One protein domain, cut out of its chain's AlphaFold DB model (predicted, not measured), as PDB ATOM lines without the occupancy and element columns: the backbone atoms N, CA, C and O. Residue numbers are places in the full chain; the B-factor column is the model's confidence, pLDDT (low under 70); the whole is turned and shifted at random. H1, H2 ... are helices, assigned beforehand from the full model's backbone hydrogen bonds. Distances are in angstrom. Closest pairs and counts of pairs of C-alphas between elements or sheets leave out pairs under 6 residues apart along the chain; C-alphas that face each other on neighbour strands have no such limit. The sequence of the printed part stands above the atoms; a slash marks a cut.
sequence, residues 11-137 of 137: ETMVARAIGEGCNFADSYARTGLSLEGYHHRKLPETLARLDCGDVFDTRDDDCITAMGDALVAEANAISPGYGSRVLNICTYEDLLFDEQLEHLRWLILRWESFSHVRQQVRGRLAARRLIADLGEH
ATOM      1  N   GLU A  11     241.975 287.674 190.743       95.25
ATOM      2  CA  GLU A  11     242.950 288.754 190.580       95.25
ATOM      3  C   GLU A  11     242.671 289.918 191.537       95.25
ATOM      4  O   GLU A  11     243.573 290.362 192.241       95.25
ATOM      5  N   THR A  12     241.410 290.355 191.647       95.88
ATOM      6  CA  THR A  12     241.016 291.400 192.600       95.88
ATOM      7  C   THR A  12     241.252 290.963 194.045       95.88
ATOM      8  O   THR A  12     241.778 291.740 194.837       95.88
ATOM      9  N   MET A  13     240.933 289.710 194.390       95.88
ATOM     10  CA  MET A  13     241.184 289.184 195.738       95.88
ATOM     11  C   MET A  13     242.683 289.129 196.067       95.88
ATOM     12  O   MET A  13     243.076 289.470 197.180       95.88
ATOM     13  N   VAL A  14     243.519 288.715 195.109       97.56
ATOM     14  CA  VAL A  14     244.984 288.679 195.254       97.56
ATOM     15  C   VAL A  14     245.543 290.088 195.426       97.56
ATOM     16  O   VAL A  14     246.298 290.321 196.364       97.56
ATOM     17  N   ALA A  15     245.126 291.039 194.585       97.25
ATOM     18  CA  ALA A  15     245.543 292.432 194.704       97.25
ATOM     19  C   ALA A  15     245.153 293.030 196.066       97.25
ATOM     20  O   ALA A  15     245.963 293.713 196.694       97.25
ATOM     21  N   ARG A  16     243.946 292.721 196.565       96.88
ATOM     22  CA  ARG A  16     243.512 293.118 197.912       96.88
ATOM     23  C   ARG A  16     244.380 292.481 198.997       96.88
ATOM     24  O   ARG A  16     244.824 293.196 199.884       96.88
ATOM     25  N   ALA A  17     244.652 291.177 198.920       97.50
ATOM     26  CA  ALA A  17     245.497 290.486 199.897       97.50
ATOM     27  C   ALA A  17     246.901 291.098 199.978       97.50
ATOM     28  O   ALA A  17     247.424 291.272 201.073       97.50
ATOM     29  N   ILE A  18     247.488 291.438 198.825       98.12
ATOM     30  CA  ILE A  18     248.787 292.111 198.735       98.12
ATOM     31  C   ILE A  18     248.708 293.483 199.408       98.12
ATOM     32  O   ILE A  18     249.468 293.752 200.330       98.12
ATOM     33  N   GLY A  19     247.743 294.320 199.012       97.62
ATOM     34  CA  GLY A  19     247.593 295.662 199.578       97.62
ATOM     35  C   GLY A  19     247.347 295.663 201.091       97.62
ATOM     36  O   GLY A  19     247.919 296.481 201.809       97.62
ATOM     37  N   GLU A  20     246.526 294.737 201.589       97.38
ATOM     38  CA  GLU A  20     246.280 294.580 203.025       97.38
ATOM     39  C   GLU A  20     247.505 294.038 203.766       97.38
ATOM     40  O   GLU A  20     247.814 294.538 204.844       97.38
ATOM     41  N   GLY A  21     248.236 293.088 203.176       97.50
ATOM     42  CA  GLY A  21     249.465 292.537 203.746       97.50
ATOM     43  C   GLY A  21     250.576 293.576 203.879       97.50
ATOM     44  O   GLY A  21     251.132 293.713 204.968       97.50
ATOM     45  N   CYS A  22     250.844 294.359 202.827       96.56
ATOM     46  CA  CYS A  22     251.815 295.459 202.873       96.56
ATOM     47  C   CYS A  22     251.419 296.491 203.939       96.56
ATOM     48  O   CYS A  22     252.218 296.841 204.805       96.56
ATOM     49  N   ASN A  23     250.153 296.935 203.935       95.56
ATOM     50  CA  ASN A  23     249.674 297.931 204.897       95.56
ATOM     51  C   ASN A  23     249.771 297.432 206.346       95.56
ATOM     52  O   ASN A  23     250.151 298.189 207.243       95.56
ATOM     53  N   PHE A  24     249.425 296.163 206.574       97.00
ATOM     54  CA  PHE A  24     249.544 295.531 207.877       97.00
ATOM     55  C   PHE A  24     251.006 295.440 208.325       97.00
ATOM     56  O   PHE A  24     251.299 295.838 209.448       97.00
ATOM     57  N   ALA A  25     251.916 294.984 207.461       96.75
ATOM     58  CA  ALA A  25     253.336 294.866 207.780       96.75
ATOM     59  C   ALA A  25     253.957 296.217 208.156       96.75
ATOM     60  O   ALA A  25     254.574 296.334 209.216       96.75
ATOM     61  N   ASP A  26     253.708 297.252 207.351       95.50
ATOM     62  CA  ASP A  26     254.152 298.621 207.621       95.50
ATOM     63  C   ASP A  26     253.655 299.137 208.969       95.50
ATOM     64  O   ASP A  26     254.390 299.770 209.731       95.50
ATOM     65  N   SER A  27     252.382 298.884 209.263       96.12
ATOM     66  CA  SER A  27     251.763 299.375 210.487       96.12
ATOM     67  C   SER A  27     252.241 298.590 211.707       96.12
ATOM     68  O   SER A  27     252.538 299.189 212.737       96.12
ATOM     69  N   TYR A  28     252.396 297.271 211.579       97.38
ATOM     70  CA  TYR A  28     252.932 296.409 212.626       97.38
ATOM     71  C   TYR A  28     254.376 296.782 212.965       97.38
ATOM     72  O   TYR A  28     254.709 296.933 214.137       97.38
ATOM     73  N   ALA A  29     255.227 297.012 211.960       95.56
ATOM     74  CA  ALA A  29     256.623 297.396 212.163       95.56
ATOM     75  C   ALA A  29     256.768 298.679 213.004       95.56
ATOM     76  O   ALA A  29     257.707 298.804 213.791       95.56
ATOM     77  N   ARG A  30     255.818 299.617 212.888       94.56
ATOM     78  CA  ARG A  30     255.805 300.876 213.654       94.56
ATOM     79  C   ARG A  30     255.388 300.715 215.113       94.56
ATOM     80  O   ARG A  30     255.669 301.610 215.901       94.56
ATOM     81  N   THR A  31     254.754 299.602 215.481       93.56
ATOM     82  CA  THR A  31     254.370 299.342 216.879       93.56
ATOM     83  C   THR A  31     255.575 299.099 217.781       93.56
ATOM     84  O   THR A  31     255.500 299.334 218.981       93.56
ATOM     85  N   GLY A  32     256.678 298.591 217.218       91.00
ATOM     86  CA  GLY A  32     257.816 298.104 217.996       91.00
ATOM     87  C   GLY A  32     257.530 296.821 218.787       91.00
ATOM     88  O   GLY A  32     258.389 296.399 219.562       91.00
ATOM     89  N   LEU A  33     256.363 296.187 218.597       93.25
ATOM     90  CA  LEU A  33     256.030 294.933 219.261       93.25
ATOM     91  C   LEU A  33     256.990 293.832 218.827       93.25
ATOM     92  O   LEU A  33     257.279 293.634 217.644       93.25
ATOM     93  N   SER A  34     257.482 293.108 219.824       91.50
ATOM     94  CA  SER A  34     258.359 291.972 219.620       91.50
ATOM     95  C   SER A  34     257.595 290.682 219.840       91.50
ATOM     96  O   SER A  34     256.814 290.565 220.780       91.50
ATOM     97  N   LEU A  35     257.855 289.702 218.985       94.88
ATOM     98  CA  LEU A  35     257.367 288.345 219.184       94.88
ATOM     99  C   LEU A  35     258.322 287.565 220.081       94.88
ATOM    100  O   LEU A  35     259.488 287.927 220.230       94.88
ATOM    101  N   GLU A  36     257.844 286.457 220.637       90.44
ATOM    102  CA  GLU A  36     258.652 285.569 221.466       90.44
ATOM    103  C   GLU A  36     259.297 284.432 220.652       90.44
ATOM    104  O   GLU A  36     258.869 284.069 219.549       90.44
ATOM    105  N   GLY A  37     260.360 283.846 221.209       92.25
ATOM    106  CA  GLY A  37     260.962 282.606 220.714       92.25
ATOM    107  C   GLY A  37     261.446 282.663 219.261       92.25
ATOM    108  O   GLY A  37     262.213 283.540 218.863       92.25
ATOM    109  N   TYR A  38     261.047 281.669 218.466       91.81
ATOM    110  CA  TYR A  38     261.415 281.572 217.050       91.81
ATOM    111  C   TYR A  38     260.814 282.707 216.206       91.81
ATOM    112  O   TYR A  38     261.480 283.203 215.294       91.81
ATOM    113  N   HIS A  39     259.598 283.156 216.530       94.50
ATOM    114  CA  HIS A  39     258.910 284.204 215.779       94.50
ATOM    115  C   HIS A  39     259.629 285.548 215.882       94.50
ATOM    116  O   HIS A  39     259.693 286.263 214.888       94.50
ATOM    117  N   HIS A  40     260.279 285.837 217.017       92.75
ATOM    118  CA  HIS A  40     261.156 287.004 217.165       92.75
ATOM    119  C   HIS A  40     262.181 287.115 216.026       92.75
ATOM    120  O   HIS A  40     262.355 288.164 215.416       92.75
ATOM    121  N   ARG A  41     262.864 286.000 215.729       93.62
ATOM    122  CA  ARG A  41     263.947 285.952 214.735       93.62
ATOM    123  C   ARG A  41     263.422 286.010 213.307       93.62
ATOM    124  O   ARG A  41     264.135 286.460 212.418       93.62
ATOM    125  N   LYS A  42     262.204 285.517 213.096       95.12
ATOM    126  CA  LYS A  42     261.571 285.431 211.781       95.12
ATOM    127  C   LYS A  42     260.837 286.707 211.391       95.12
ATOM    128  O   LYS A  42     260.757 287.011 210.206       95.12
ATOM    129  N   LEU A  43     260.345 287.460 212.374       97.19
ATOM    130  CA  LEU A  43     259.541 288.660 212.170       97.19
ATOM    131  C   LEU A  43     260.130 289.616 211.116       97.19
ATOM    132  O   LEU A  43     259.375 290.003 210.227       97.19
ATOM    133  N   PRO A  44     261.439 289.956 211.113       96.69
ATOM    134  CA  PRO A  44     261.991 290.843 210.087       96.69
ATOM    135  C   PRO A  44     261.864 290.284 208.663       96.69
ATOM    136  O   PRO A  44     261.562 291.028 207.734       96.69
ATOM    137  N   GLU A  45     262.069 288.976 208.487       96.81
ATOM    138  CA  GLU A  45     261.945 288.315 207.185       96.81
ATOM    139  C   GLU A  45     260.482 288.250 206.733       96.81
ATOM    140  O   GLU A  45     260.183 288.547 205.576       96.81
ATOM    141  N   THR A  46     259.563 287.919 207.646       97.69
ATOM    142  CA  THR A  46     258.124 287.914 207.361       97.69
ATOM    143  C   THR A  46     257.640 289.310 206.965       97.69
ATOM    144  O   THR A  46     256.976 289.448 205.942       97.69
ATOM    145  N   LEU A  47     258.018 290.357 207.707       97.56
ATOM    146  CA  LEU A  47     257.663 291.742 207.376       97.56
ATOM    147  C   LEU A  47     258.188 292.155 205.994       97.56
ATOM    148  O   LEU A  47     257.430 292.714 205.208       97.56
ATOM    149  N   ALA A  48     259.443 291.825 205.669       97.00
ATOM    150  CA  ALA A  48     260.030 292.150 204.369       97.00
ATOM    151  C   ALA A  48     259.294 291.472 203.199       97.00
ATOM    152  O   ALA A  48     259.082 292.089 202.156       97.00
ATOM    153  N   ARG A  49     258.870 290.213 203.365       97.25
ATOM    154  CA  ARG A  49     258.082 289.505 202.343       97.25
ATOM    155  C   ARG A  49     256.689 290.089 202.178       97.25
ATOM    156  O   ARG A  49     256.247 290.272 201.046       97.25
ATOM    157  N   LEU A  50     256.011 290.401 203.283       97.50
ATOM    158  CA  LEU A  50     254.697 291.041 203.235       97.50
ATOM    159  C   LEU A  50     254.765 292.397 202.526       97.50
ATOM    160  O   LEU A  50     253.917 292.662 201.680       97.50
ATOM    161  N   ASP A  51     255.791 293.204 202.803       95.06
ATOM    162  CA  ASP A  51     256.029 294.486 202.128       95.06
ATOM    163  C   ASP A  51     256.279 294.315 200.616       95.06
ATOM    164  O   ASP A  51     255.719 295.039 199.797       95.06
ATOM    165  N   CYS A  52     257.008 293.266 200.216       94.88
ATOM    166  CA  CYS A  52     257.232 292.929 198.803       94.88
ATOM    167  C   CYS A  52     256.011 292.300 198.097       94.88
ATOM    168  O   CYS A  52     256.067 292.035 196.896       94.88
ATOM    169  N   GLY A  53     254.915 292.044 198.818       93.94
ATOM    170  CA  GLY A  53     253.704 291.422 198.279       93.94
ATOM    171  C   GLY A  53     253.713 289.891 198.248       93.94
ATOM    172  O   GLY A  53     252.751 289.290 197.760       93.94
ATOM    173  N   ASP A  54     254.723 289.241 198.831       96.44
ATOM    174  CA  ASP A  54     254.811 287.781 198.992       96.44
ATOM    175  C   ASP A  54     253.908 287.293 200.138       96.44
ATOM    176  O   ASP A  54     254.308 286.602 201.074       96.44
ATOM    177  N   VAL A  55     252.629 287.655 200.065       97.06
ATOM    178  CA  VAL A  55     251.690 287.468 201.168       97.06
ATOM    179  C   VAL A  55     251.236 286.028 201.342       97.06
ATOM    180  O   VAL A  55     250.723 285.693 202.397       97.06
ATOM    181  N   PHE A  56     251.398 285.143 200.357       97.38
ATOM    182  CA  PHE A  56     250.845 283.780 200.405       97.38
ATOM    183  C   PHE A  56     251.824 282.695 200.855       97.38
ATOM    184  O   PHE A  56     251.403 281.538 200.960       97.38
ATOM    185  N   ASP A  57     253.078 283.039 201.144       95.81
ATOM    186  CA  ASP A  57     254.090 282.072 201.565       95.81
ATOM    187  C   ASP A  57     253.680 281.378 202.871       95.81
ATOM    188  O   ASP A  57     253.425 282.017 203.892       95.81
ATOM    189  N   THR A  58     253.568 280.049 202.833       95.06
ATOM    190  CA  THR A  58     253.123 279.253 203.983       95.06
ATOM    191  C   THR A  58     254.151 279.216 205.098       95.06
ATOM    192  O   THR A  58     253.794 278.961 206.244       95.06
ATOM    193  N   ARG A  59     255.422 279.511 204.799       95.00
ATOM    194  CA  ARG A  59     256.447 279.642 205.830       95.00
ATOM    195  C   ARG A  59     256.055 280.744 206.800       95.00
ATOM    196  O   ARG A  59     256.363 280.608 207.971       95.00
ATOM    197  N   ASP A  60     255.376 281.796 206.364       96.81
ATOM    198  CA  ASP A  60     255.069 282.948 207.210       96.81
ATOM    199  C   ASP A  60     253.793 282.787 208.048       96.81
ATOM    200  O   ASP A  60     253.544 283.613 208.920       96.81
ATOM    201  N   ASP A  61     253.030 281.704 207.856       96.94
ATOM    202  CA  ASP A  61     251.724 281.483 208.496       96.94
ATOM    203  C   ASP A  61     251.790 281.600 210.021       96.94
ATOM    204  O   ASP A  61     251.129 282.464 210.593       96.94
ATOM    205  N   ASP A  62     252.648 280.809 210.668       97.19
ATOM    206  CA  ASP A  62     252.739 280.811 212.131       97.19
ATOM    207  C   ASP A  62     253.212 282.167 212.679       97.19
ATOM    208  O   ASP A  62     252.822 282.583 213.766       97.19
ATOM    209  N   CYS A  63     254.055 282.883 211.926       97.69
ATOM    210  CA  CYS A  63     254.529 284.203 212.334       97.69
ATOM    211  C   CYS A  63     253.427 285.253 212.215       97.69
ATOM    212  O   CYS A  63     253.262 286.053 213.127       97.69
ATOM    213  N   ILE A  64     252.649 285.226 211.131       98.00
ATOM    214  CA  ILE A  64     251.499 286.113 210.932       98.00
ATOM    215  C   ILE A  64     250.441 285.864 212.012       98.00
ATOM    216  O   ILE A  64     249.867 286.821 212.526       98.00
ATOM    217  N   THR A  65     250.203 284.609 212.401       97.81
ATOM    218  CA  THR A  65     249.333 284.286 213.541       97.81
ATOM    219  C   THR A  65     249.884 284.874 214.840       97.81
ATOM    220  O   THR A  65     249.173 285.617 215.512       97.81
ATOM    221  N   ALA A  66     251.169 284.653 215.136       98.12
ATOM    222  CA  ALA A  66     251.810 285.199 216.333       98.12
ATOM    223  C   ALA A  66     251.782 286.741 216.388       98.12
ATOM    224  O   ALA A  66     251.670 287.314 217.470       98.12
ATOM    225  N   MET A  67     251.842 287.428 215.240       98.38
ATOM    226  CA  MET A  67     251.654 288.884 215.162       98.38
ATOM    227  C   MET A  67     250.264 289.307 215.652       98.38
ATOM    228  O   MET A  67     250.164 290.249 216.435       98.38
ATOM    229  N   GLY A  68     249.208 288.610 215.224       98.00
ATOM    230  CA  GLY A  68     247.842 288.856 215.695       98.00
ATOM    231  C   GLY A  68     247.684 288.598 217.189       98.00
ATOM    232  O   GLY A  68     247.154 289.445 217.910       98.00
ATOM    233  N   ASP A  69     248.217 287.474 217.667       97.88
ATOM    234  CA  ASP A  69     248.173 287.106 219.084       97.88
ATOM    235  C   ASP A  69     248.882 288.146 219.963       97.88
ATOM    236  O   ASP A  69     248.360 288.533 221.009       97.88
ATOM    237  N   ALA A  70     250.029 288.666 219.513       98.12
ATOM    238  CA  ALA A  70     250.756 289.723 220.210       98.12
ATOM    239  C   ALA A  70     249.951 291.030 220.297       98.12
ATOM    240  O   ALA A  70     249.915 291.652 221.355       98.12
ATOM    241  N   LEU A  71     249.256 291.430 219.224       98.31
ATOM    242  CA  LEU A  71     248.389 292.617 219.244       98.31
ATOM    243  C   LEU A  71     247.226 292.455 220.228       98.31
ATOM    244  O   LEU A  71     246.904 293.380 220.975       98.31
ATOM    245  N   VAL A  72     246.598 291.276 220.237       98.12
ATOM    246  CA  VAL A  72     245.506 290.954 221.164       98.12
ATOM    247  C   VAL A  72     246.001 290.956 222.608       98.12
ATOM    248  O   VAL A  72     245.325 291.508 223.479       98.12
ATOM    249  N   ALA A  73     247.166 290.363 222.870       97.56
ATOM    250  CA  ALA A  73     247.779 290.341 224.192       97.56
ATOM    251  C   ALA A  73     248.099 291.757 224.690       97.56
ATOM    252  O   ALA A  73     247.729 292.093 225.814       97.56
ATOM    253  N   GLU A  74     248.685 292.602 223.840       97.62
ATOM    254  CA  GLU A  74     249.000 293.992 224.179       97.62
ATOM    255  C   GLU A  74     247.727 294.801 224.481       97.62
ATOM    256  O   GLU A  74     247.634 295.479 225.503       97.62
ATOM    257  N   ALA A  75     246.686 294.669 223.652       97.50
ATOM    258  CA  ALA A  75     245.404 295.332 223.900       97.50
ATOM    259  C   ALA A  75     244.759 294.858 225.213       97.50
ATOM    260  O   ALA A  75     244.196 295.660 225.960       97.50
ATOM    261  N   ASN A  76     244.867 293.561 225.516       97.38
ATOM    262  CA  ASN A  76     244.373 292.975 226.761       97.38
ATOM    263  C   ASN A  76     245.188 293.402 227.993       97.38
ATOM    264  O   ASN A  76     244.641 293.398 229.095       97.38
ATOM    265  N   ALA A  77     246.460 293.773 227.829       96.69
ATOM    266  CA  ALA A  77     247.275 294.321 228.909       96.69
ATOM    267  C   ALA A  77     246.817 295.735 229.307       96.69
ATOM    268  O   ALA A  77     246.839 296.070 230.492       96.69
ATOM    269  N   ILE A  78     246.348 296.535 228.343       96.25
ATOM    270  CA  ILE A  78     245.772 297.869 228.590       96.25
ATOM    271  C   ILE A  78     244.339 297.754 229.127       96.25
ATOM    272  O   ILE A  78     243.980 298.395 230.114       96.25
ATOM    273  N   SER A  79     243.508 296.930 228.484       96.56
ATOM    274  CA  SER A  79     242.104 296.727 228.847       96.56
ATOM    275  C   SER A  79     241.751 295.237 228.793       96.56
ATOM    276  O   SER A  79     241.553 294.687 227.703       96.56
ATOM    277  N   PRO A  80     241.673 294.552 229.950       97.19
ATOM    278  CA  PRO A  80     241.486 293.106 230.008       97.19
ATOM    279  C   PRO A  80     240.290 292.602 229.193       97.19
ATOM    280  O   PRO A  80     239.144 292.992 229.414       97.19
ATOM    281  N   GLY A  81     240.567 291.698 228.250       95.44
ATOM    282  CA  GLY A  81     239.575 291.078 227.367       95.44
ATOM    283  C   GLY A  81     239.172 291.924 226.156       95.44
ATOM    284  O   GLY A  81     238.437 291.430 225.296       95.44
ATOM    285  N   TYR A  82     239.647 293.169 226.046       96.50
ATOM    286  CA  TYR A  82     239.290 294.053 224.943       96.50
ATOM    287  C   TYR A  82     239.823 293.568 223.593       96.50
ATOM    288  O   TYR A  82     239.053 293.477 222.641       96.50
ATOM    289  N   GLY A  83     241.099 293.188 223.504       96.12
ATOM    290  CA  GLY A  83     241.695 292.673 222.266       96.12
ATOM    291  C   GLY A  83     240.945 291.453 221.729       96.12
ATOM    292  O   GLY A  83     240.644 291.369 220.542       96.12
ATOM    293  N   SER A  84     240.540 290.546 222.621       95.94
ATOM    294  CA  SER A  84     239.710 289.394 222.254       95.94
ATOM    295  C   SER A  84     238.316 289.820 221.788       95.94
ATOM    296  O   SER A  84     237.779 289.252 220.842       95.94
ATOM    297  N   ARG A  85     237.717 290.832 222.424       95.94
ATOM    298  CA  ARG A  85     236.405 291.373 222.047       95.94
ATOM    299  C   ARG A  85     236.410 291.965 220.633       95.94
ATOM    300  O   ARG A  85     235.430 291.754 219.922       95.94
ATOM    301  N   VAL A  86     237.496 292.630 220.220       96.12
ATOM    302  CA  VAL A  86     237.644 293.222 218.872       96.12
ATOM    303  C   VAL A  86     237.407 292.194 217.761       96.12
ATOM    304  O   VAL A  86     236.741 292.517 216.787       96.12
ATOM    305  N   LEU A  87     237.880 290.956 217.933       93.88
ATOM    306  CA  LEU A  87     237.735 289.880 216.939       93.88
ATOM    307  C   LEU A  87     236.360 289.191 216.946       93.88
ATOM    308  O   LEU A  87     236.055 288.401 216.061       93.88
ATOM    309  N   ASN A  88     235.539 289.420 217.972       92.44
ATOM    310  CA  ASN A  88     234.292 288.674 218.163       92.44
ATOM    311  C   ASN A  88     233.039 289.521 217.937       92.44
ATOM    312  O   ASN A  88     231.984 288.980 217.610       92.44
ATOM    313  N   ILE A  89     233.129 290.836 218.140       91.31
ATOM    314  CA  ILE A  89     232.006 291.758 217.977       91.31
ATOM    315  C   ILE A  89     232.464 293.084 217.371       91.31
ATOM    316  O   ILE A  89     233.619 293.476 217.480       91.31
ATOM    317  N   CYS A  90     231.523 293.808 216.768       88.25
ATOM    318  CA  CYS A  90     231.766 295.153 216.260       88.25
ATOM    319  C   CYS A  90     232.141 296.105 217.412       88.25
ATOM    320  O   CYS A  90     231.339 296.318 218.321       88.25
ATOM    321  N   THR A  91     233.342 296.685 217.357       89.75
ATOM    322  CA  THR A  91     233.856 297.648 218.350       89.75
ATOM    323  C   THR A  91     234.054 299.056 217.776       89.75
ATOM    324  O   THR A  91     234.634 299.907 218.445       89.75
ATOM    325  N   TYR A  92     233.572 299.338 216.556       83.75
ATOM    326  CA  TYR A  92     233.746 300.642 215.888       83.75
ATOM    327  C   TYR A  92     233.143 301.821 216.663       83.75
ATOM    328  O   TYR A  92     233.678 302.923 216.605       83.75
ATOM    329  N   GLU A  93     232.051 301.592 217.393       87.44
ATOM    330  CA  GLU A  93     231.354 302.621 218.177       87.44
ATOM    331  C   GLU A  93     231.842 302.705 219.632       87.44
ATOM    332  O   GLU A  93     231.342 303.522 220.405       87.44
ATOM    333  N   ASP A  94     232.818 301.876 220.026       89.62
ATOM    334  CA  ASP A  94     233.397 301.970 221.362       89.62
ATOM    335  C   ASP A  94     234.138 303.306 221.506       89.62
ATOM    336  O   ASP A  94     235.047 303.623 220.730       89.62
ATOM    337  N   LEU A  95     233.766 304.061 222.541       87.38
ATOM    338  CA  LEU A  95     234.462 305.269 222.970       87.38
ATOM    339  C   LEU A  95     235.715 304.865 223.752       87.38
ATOM    340  O   LEU A  95     235.628 304.448 224.909       87.38
ATOM    341  N   LEU A  96     236.874 304.977 223.107       89.06
ATOM    342  CA  LEU A  96     238.177 304.717 223.710       89.06
ATOM    343  C   LEU A  96     238.845 306.049 224.054       89.06
ATOM    344  O   LEU A  96     238.937 306.936 223.213       89.06
ATOM    345  N   PHE A  97     239.298 306.192 225.298       87.50
ATOM    346  CA  PHE A  97     240.050 307.370 225.757       87.50
ATOM    347  C   PHE A  97     241.567 307.151 225.717       87.50
ATOM    348  O   PHE A  97     242.328 308.070 226.006       87.50
ATOM    349  N   ASP A  98     241.993 305.932 225.391       93.25
ATOM    350  CA  ASP A  98     243.389 305.532 225.286       93.25
ATOM    351  C   ASP A  98     243.760 305.395 223.802       93.25
ATOM    352  O   ASP A  98     243.243 304.522 223.097       93.25
ATOM    353  N   GLU A  99     244.633 306.287 223.327       93.75
ATOM    354  CA  GLU A  99     245.068 306.337 221.926       93.75
ATOM    355  C   GLU A  99     245.821 305.065 221.509       93.75
ATOM    356  O   GLU A  99     245.703 304.618 220.365       93.75
ATOM    357  N   GLN A 100     246.567 304.445 222.429       94.31
ATOM    358  CA  GLN A 100     247.289 303.205 222.157       94.31
ATOM    359  C   GLN A 100     246.306 302.043 221.995       94.31
ATOM    360  O   GLN A 100     246.445 301.246 221.066       94.31
ATOM    361  N   LEU A 101     245.276 301.965 222.840       95.81
ATOM    362  CA  LEU A 101     244.222 300.959 222.717       95.81
ATOM    363  C   LEU A 101     243.423 301.122 221.418       95.81
ATOM    364  O   LEU A 101     243.096 300.130 220.766       95.81
ATOM    365  N   GLU A 102     243.137 302.361 221.011       95.44
ATOM    366  CA  GLU A 102     242.495 302.637 219.724       95.44
ATOM    367  C   GLU A 102     243.379 302.224 218.540       95.44
ATOM    368  O   GLU A 102     242.896 301.592 217.592       95.44
ATOM    369  N   HIS A 103     244.679 302.509 218.612       95.12
ATOM    370  CA  HIS A 103     245.635 302.078 217.601       95.12
ATOM    371  C   HIS A 103     245.710 300.547 217.495       95.12
ATOM    372  O   HIS A 103     245.644 299.996 216.392       95.12
ATOM    373  N   LEU A 104     245.769 299.847 218.632       96.75
ATOM    374  CA  LEU A 104     245.770 298.384 218.681       96.75
ATOM    375  C   LEU A 104     244.462 297.795 218.141       96.75
ATOM    376  O   LEU A 104     244.516 296.851 217.358       96.75
ATOM    377  N   ARG A 105     243.295 298.376 218.469       96.75
ATOM    378  CA  ARG A 105     241.999 297.984 217.876       96.75
ATOM    379  C   ARG A 105     242.068 298.022 216.353       96.75
ATOM    380  O   ARG A 105     241.689 297.056 215.694       96.75
ATOM    381  N   TRP A 106     242.550 299.131 215.796       95.94
ATOM    382  CA  TRP A 106     242.670 299.289 214.350       95.94
ATOM    383  C   TRP A 106     243.625 298.253 213.739       95.94
ATOM    384  O   TRP A 106     243.291 297.636 212.727       95.94
ATOM    385  N   LEU A 107     244.773 298.001 214.373       97.38
ATOM    386  CA  LEU A 107     245.739 297.001 213.911       97.38
ATOM    387  C   LEU A 107     245.207 295.568 213.960       97.38
ATOM    388  O   LEU A 107     245.438 294.811 213.020       97.38
ATOM    389  N   ILE A 108     244.479 295.198 215.017       98.12
ATOM    390  CA  ILE A 108     243.842 293.879 215.140       98.12
ATOM    391  C   ILE A 108     242.860 293.668 213.981       98.12
ATOM    392  O   ILE A 108     242.916 292.640 213.311       98.12
ATOM    393  N   LEU A 109     242.021 294.664 213.680       96.38
ATOM    394  CA  LEU A 109     241.071 294.590 212.564       96.38
ATOM    395  C   LEU A 109     241.775 294.531 211.199       96.38
ATOM    396  O   LEU A 109     241.316 293.842 210.287       96.38
ATOM    397  N   ARG A 110     242.909 295.225 211.038       96.44
ATOM    398  CA  ARG A 110     243.741 295.135 209.826       96.44
ATOM    399  C   ARG A 110     244.332 293.742 209.643       96.44
ATOM    400  O   ARG A 110     244.263 293.201 208.542       96.44
ATOM    401  N   TRP A 111     244.882 293.169 210.710       98.19
ATOM    402  CA  TRP A 111     245.398 291.804 210.715       98.19
ATOM    403  C   TRP A 111     244.307 290.780 210.381       98.19
ATOM    404  O   TRP A 111     244.533 289.881 209.568       98.19
ATOM    405  N   GLU A 112     243.118 290.930 210.971       97.38
ATOM    406  CA  GLU A 112     241.977 290.047 210.726       97.38
ATOM    407  C   GLU A 112     241.524 290.126 209.265       97.38
ATOM    408  O   GLU A 112     241.389 289.093 208.606       97.38
ATOM    409  N   SER A 113     241.356 291.342 208.733       95.75
ATOM    410  CA  SER A 113     240.994 291.564 207.331       95.75
ATOM    411  C   SER A 113     242.007 290.908 206.390       95.75
ATOM    412  O   SER A 113     241.629 290.087 205.546       95.75
ATOM    413  N   PHE A 114     243.302 291.163 206.613       97.88
ATOM    414  CA  PHE A 114     244.380 290.579 205.821       97.88
ATOM    415  C   PHE A 114     244.326 289.045 205.852       97.88
ATOM    416  O   PHE A 114     244.303 288.389 204.804       97.88
ATOM    417  N   SER A 115     244.241 288.469 207.053       97.62
ATOM    418  CA  SER A 115     244.167 287.022 207.266       97.62
ATOM    419  C   SER A 115     242.945 286.409 206.580       97.62
ATOM    420  O   SER A 115     243.046 285.361 205.934       97.62
ATOM    421  N   HIS A 116     241.798 287.086 206.647       96.38
ATOM    422  CA  HIS A 116     240.560 286.644 206.025       96.38
ATOM    423  C   HIS A 116     240.669 286.615 204.497       96.38
ATOM    424  O   HIS A 116     240.397 285.585 203.875       96.38
ATOM    425  N   VAL A 117     241.113 287.710 203.874       96.69
ATOM    426  CA  VAL A 117     241.260 287.791 202.410       96.69
ATOM    427  C   VAL A 117     242.271 286.759 201.914       96.69
ATOM    428  O   VAL A 117     242.027 286.062 200.923       96.69
ATOM    429  N   ARG A 118     243.379 286.597 202.637       97.06
ATOM    430  CA  ARG A 118     244.405 285.600 202.338       97.06
ATOM    431  C   ARG A 118     243.839 284.178 202.347       97.06
ATOM    432  O   ARG A 118     244.094 283.401 201.422       97.06
ATOM    433  N   GLN A 119     243.021 283.855 203.349       96.81
ATOM    434  CA  GLN A 119     242.362 282.558 203.455       96.81
ATOM    435  C   GLN A 119     241.326 282.337 202.347       96.81
ATOM    436  O   GLN A 119     241.264 281.248 201.774       96.81
ATOM    437  N   GLN A 120     240.553 283.365 201.982       96.06
ATOM    438  CA  GLN A 120     239.600 283.279 200.874       96.06
ATOM    439  C   GLN A 120     240.294 282.965 199.538       96.06
ATOM    440  O   GLN A 120     239.822 282.113 198.782       96.06
ATOM    441  N   VAL A 121     241.431 283.612 199.247       97.06
ATOM    442  CA  VAL A 121     242.222 283.341 198.032       97.06
ATOM    443  C   VAL A 121     242.726 281.900 198.023       97.06
ATOM    444  O   VAL A 121     242.537 281.189 197.033       97.06
ATOM    445  N   ARG A 122     243.323 281.441 199.131       97.00
ATOM    446  CA  ARG A 122     243.813 280.058 199.271       97.00
ATOM    447  C   ARG A 122     242.692 279.041 199.081       97.00
ATOM    448  O   ARG A 122     242.855 278.097 198.309       97.00
ATOM    449  N   GLY A 123     241.540 279.272 199.711       96.31
ATOM    450  CA  GLY A 123     240.356 278.428 199.557       96.31
ATOM    451  C   GLY A 123     239.877 278.357 198.108       96.31
ATOM    452  O   GLY A 123     239.595 277.274 197.599       96.31
ATOM    453  N   ARG A 124     239.868 279.486 197.392       95.25
ATOM    454  CA  ARG A 124     239.460 279.522 195.981       95.25
ATOM    455  C   ARG A 124     240.443 278.811 195.054       95.25
ATOM    456  O   ARG A 124     240.017 278.133 194.121       95.25
ATOM    457  N   LEU A 125     241.744 278.946 195.302       95.06
ATOM    458  CA  LEU A 125     242.774 278.203 194.573       95.06
ATOM    459  C   LEU A 125     242.651 276.695 194.811       95.06
ATOM    460  O   LEU A 125     242.713 275.925 193.856       95.06
ATOM    461  N   ALA A 126     242.432 276.277 196.060       95.25
ATOM    462  CA  ALA A 126     242.217 274.876 196.407       95.25
ATOM    463  C   ALA A 126     240.959 274.306 195.729       95.25
ATOM    464  O   ALA A 126     241.023 273.239 195.127       95.25
ATOM    465  N   ALA A 127     239.850 275.052 195.739       94.00
ATOM    466  CA  ALA A 127     238.618 274.652 195.061       94.00
ATOM    467  C   ALA A 127     238.815 274.481 193.545       94.00
ATOM    468  O   ALA A 127     238.346 273.502 192.973       94.00
ATOM    469  N   ARG A 128     239.548 275.396 192.890       94.38
ATOM    470  CA  ARG A 128     239.857 275.285 191.454       94.38
ATOM    471  C   ARG A 128     240.668 274.034 191.122       94.38
ATOM    472  O   ARG A 128     240.376 273.403 190.114       94.38
ATOM    473  N   ARG A 129     241.654 273.685 191.955       94.56
ATOM    474  CA  ARG A 129     242.448 272.454 191.788       94.56
ATOM    475  C   ARG A 129     241.560 271.217 191.901       94.56
ATOM    476  O   ARG A 129     241.523 270.427 190.974       94.56
ATOM    477  N   LEU A 130     240.751 271.136 192.958       95.50
ATOM    478  CA  LEU A 130     239.851 270.002 193.173       95.50
ATOM    479  C   LEU A 130     238.839 269.820 192.029       95.50
ATOM    480  O   LEU A 130     238.560 268.698 191.631       95.50
ATOM    481  N   ILE A 131     238.281 270.911 191.493       94.38
ATOM    482  CA  ILE A 131     237.354 270.841 190.352       94.38
ATOM    483  C   ILE A 131     238.064 270.338 189.090       94.38
ATOM    484  O   ILE A 131     237.470 269.560 188.350       94.38
ATOM    485  N   ALA A 132     239.301 270.779 188.840       92.44
ATOM    486  CA  ALA A 132     240.088 270.289 187.713       92.44
ATOM    487  C   ALA A 132     240.350 268.782 187.848       92.44
ATOM    488  O   ALA A 132     240.042 268.041 186.922       92.44
ATOM    489  N   ASP A 133     240.776 268.332 189.033       92.00
ATOM    490  CA  ASP A 133     241.023 266.914 189.320       92.00
ATOM    491  C   ASP A 133     239.750 266.056 189.144       92.00
ATOM    492  O   ASP A 133     239.810 264.943 188.632       92.00
ATOM    493  N   LEU A 134     238.574 266.576 189.527       89.69
ATOM    494  CA  LEU A 134     237.284 265.893 189.350       89.69
ATOM    495  C   LEU A 134     236.792 265.864 187.895       89.69
ATOM    496  O   LEU A 134     235.981 265.006 187.558       89.69
ATOM    497  N   GLY A 135     237.217 266.815 187.058       74.62
ATOM    498  CA  GLY A 135     236.830 266.908 185.647       74.62
ATOM    499  C   GLY A 135     237.687 266.061 184.701       74.62
ATOM    500  O   GLY A 135     237.339 265.930 183.530       74.62
ATOM    501  N   GLU A 136     238.794 265.501 185.193       60.28
ATOM    502  CA  GLU A 136     239.676 264.575 184.469       60.28
ATOM    503  C   GLU A 136     239.275 263.088 184.653       60.28
ATOM    504  O   GLU A 136     239.995 262.181 184.222       60.28
ATOM    505  N   HIS A 137     238.111 262.824 185.261       50.38
ATOM    506  CA  HIS A 137     237.480 261.505 185.420       50.38
ATOM    507  C   HIS A 137     236.122 261.440 184.713       50.38
ATOM    508  O   HIS A 137     235.777 260.330 184.243       50.38
TER     509      HIS A 137
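What this domain is: This is residues 11 to 137 of the 137 residues of an uncharacterized protein of Sulfitobacter litoralis (UniProt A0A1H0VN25). One long helix, H5, makes the long axis. H1 and H3 pack along it, H2 bridges them, and residues 125 to 137 stick out. The all-helix printed part, 127 residues with helices H1 to H5, is only just compact, close to loose, with radius of gyration of the C-alphas 16.4 A and spans of 60 by 34 by 23 A.

Where its parts are: Find C-alpha 11 at (242.950, 288.754, 190.580); H1 runs to residue 31. H2 is residues 37 to 51, H3 58 to 78, H4 82 to 86. H5, residues 99 to 135, runs 54.2 A to (236.830, 266.908, 185.647).

How they stand to each other: H5 touches H1 with residues 107 to 121 alone, opposite ways at a shallow tilt of 31 degrees, closest C-alphas Glu 20 and Phe 114, 5.2 A. Every O i to N i+4 pair is within hydrogen-bond range in H4 and H5, 16 of 17 in H1, 8 of 11 in H2, 15 of 17 in H3.

The domain as a whole: The printed part has no cut; H4 to H5 is a long link; residues 136 to 137 are under pLDDT 70.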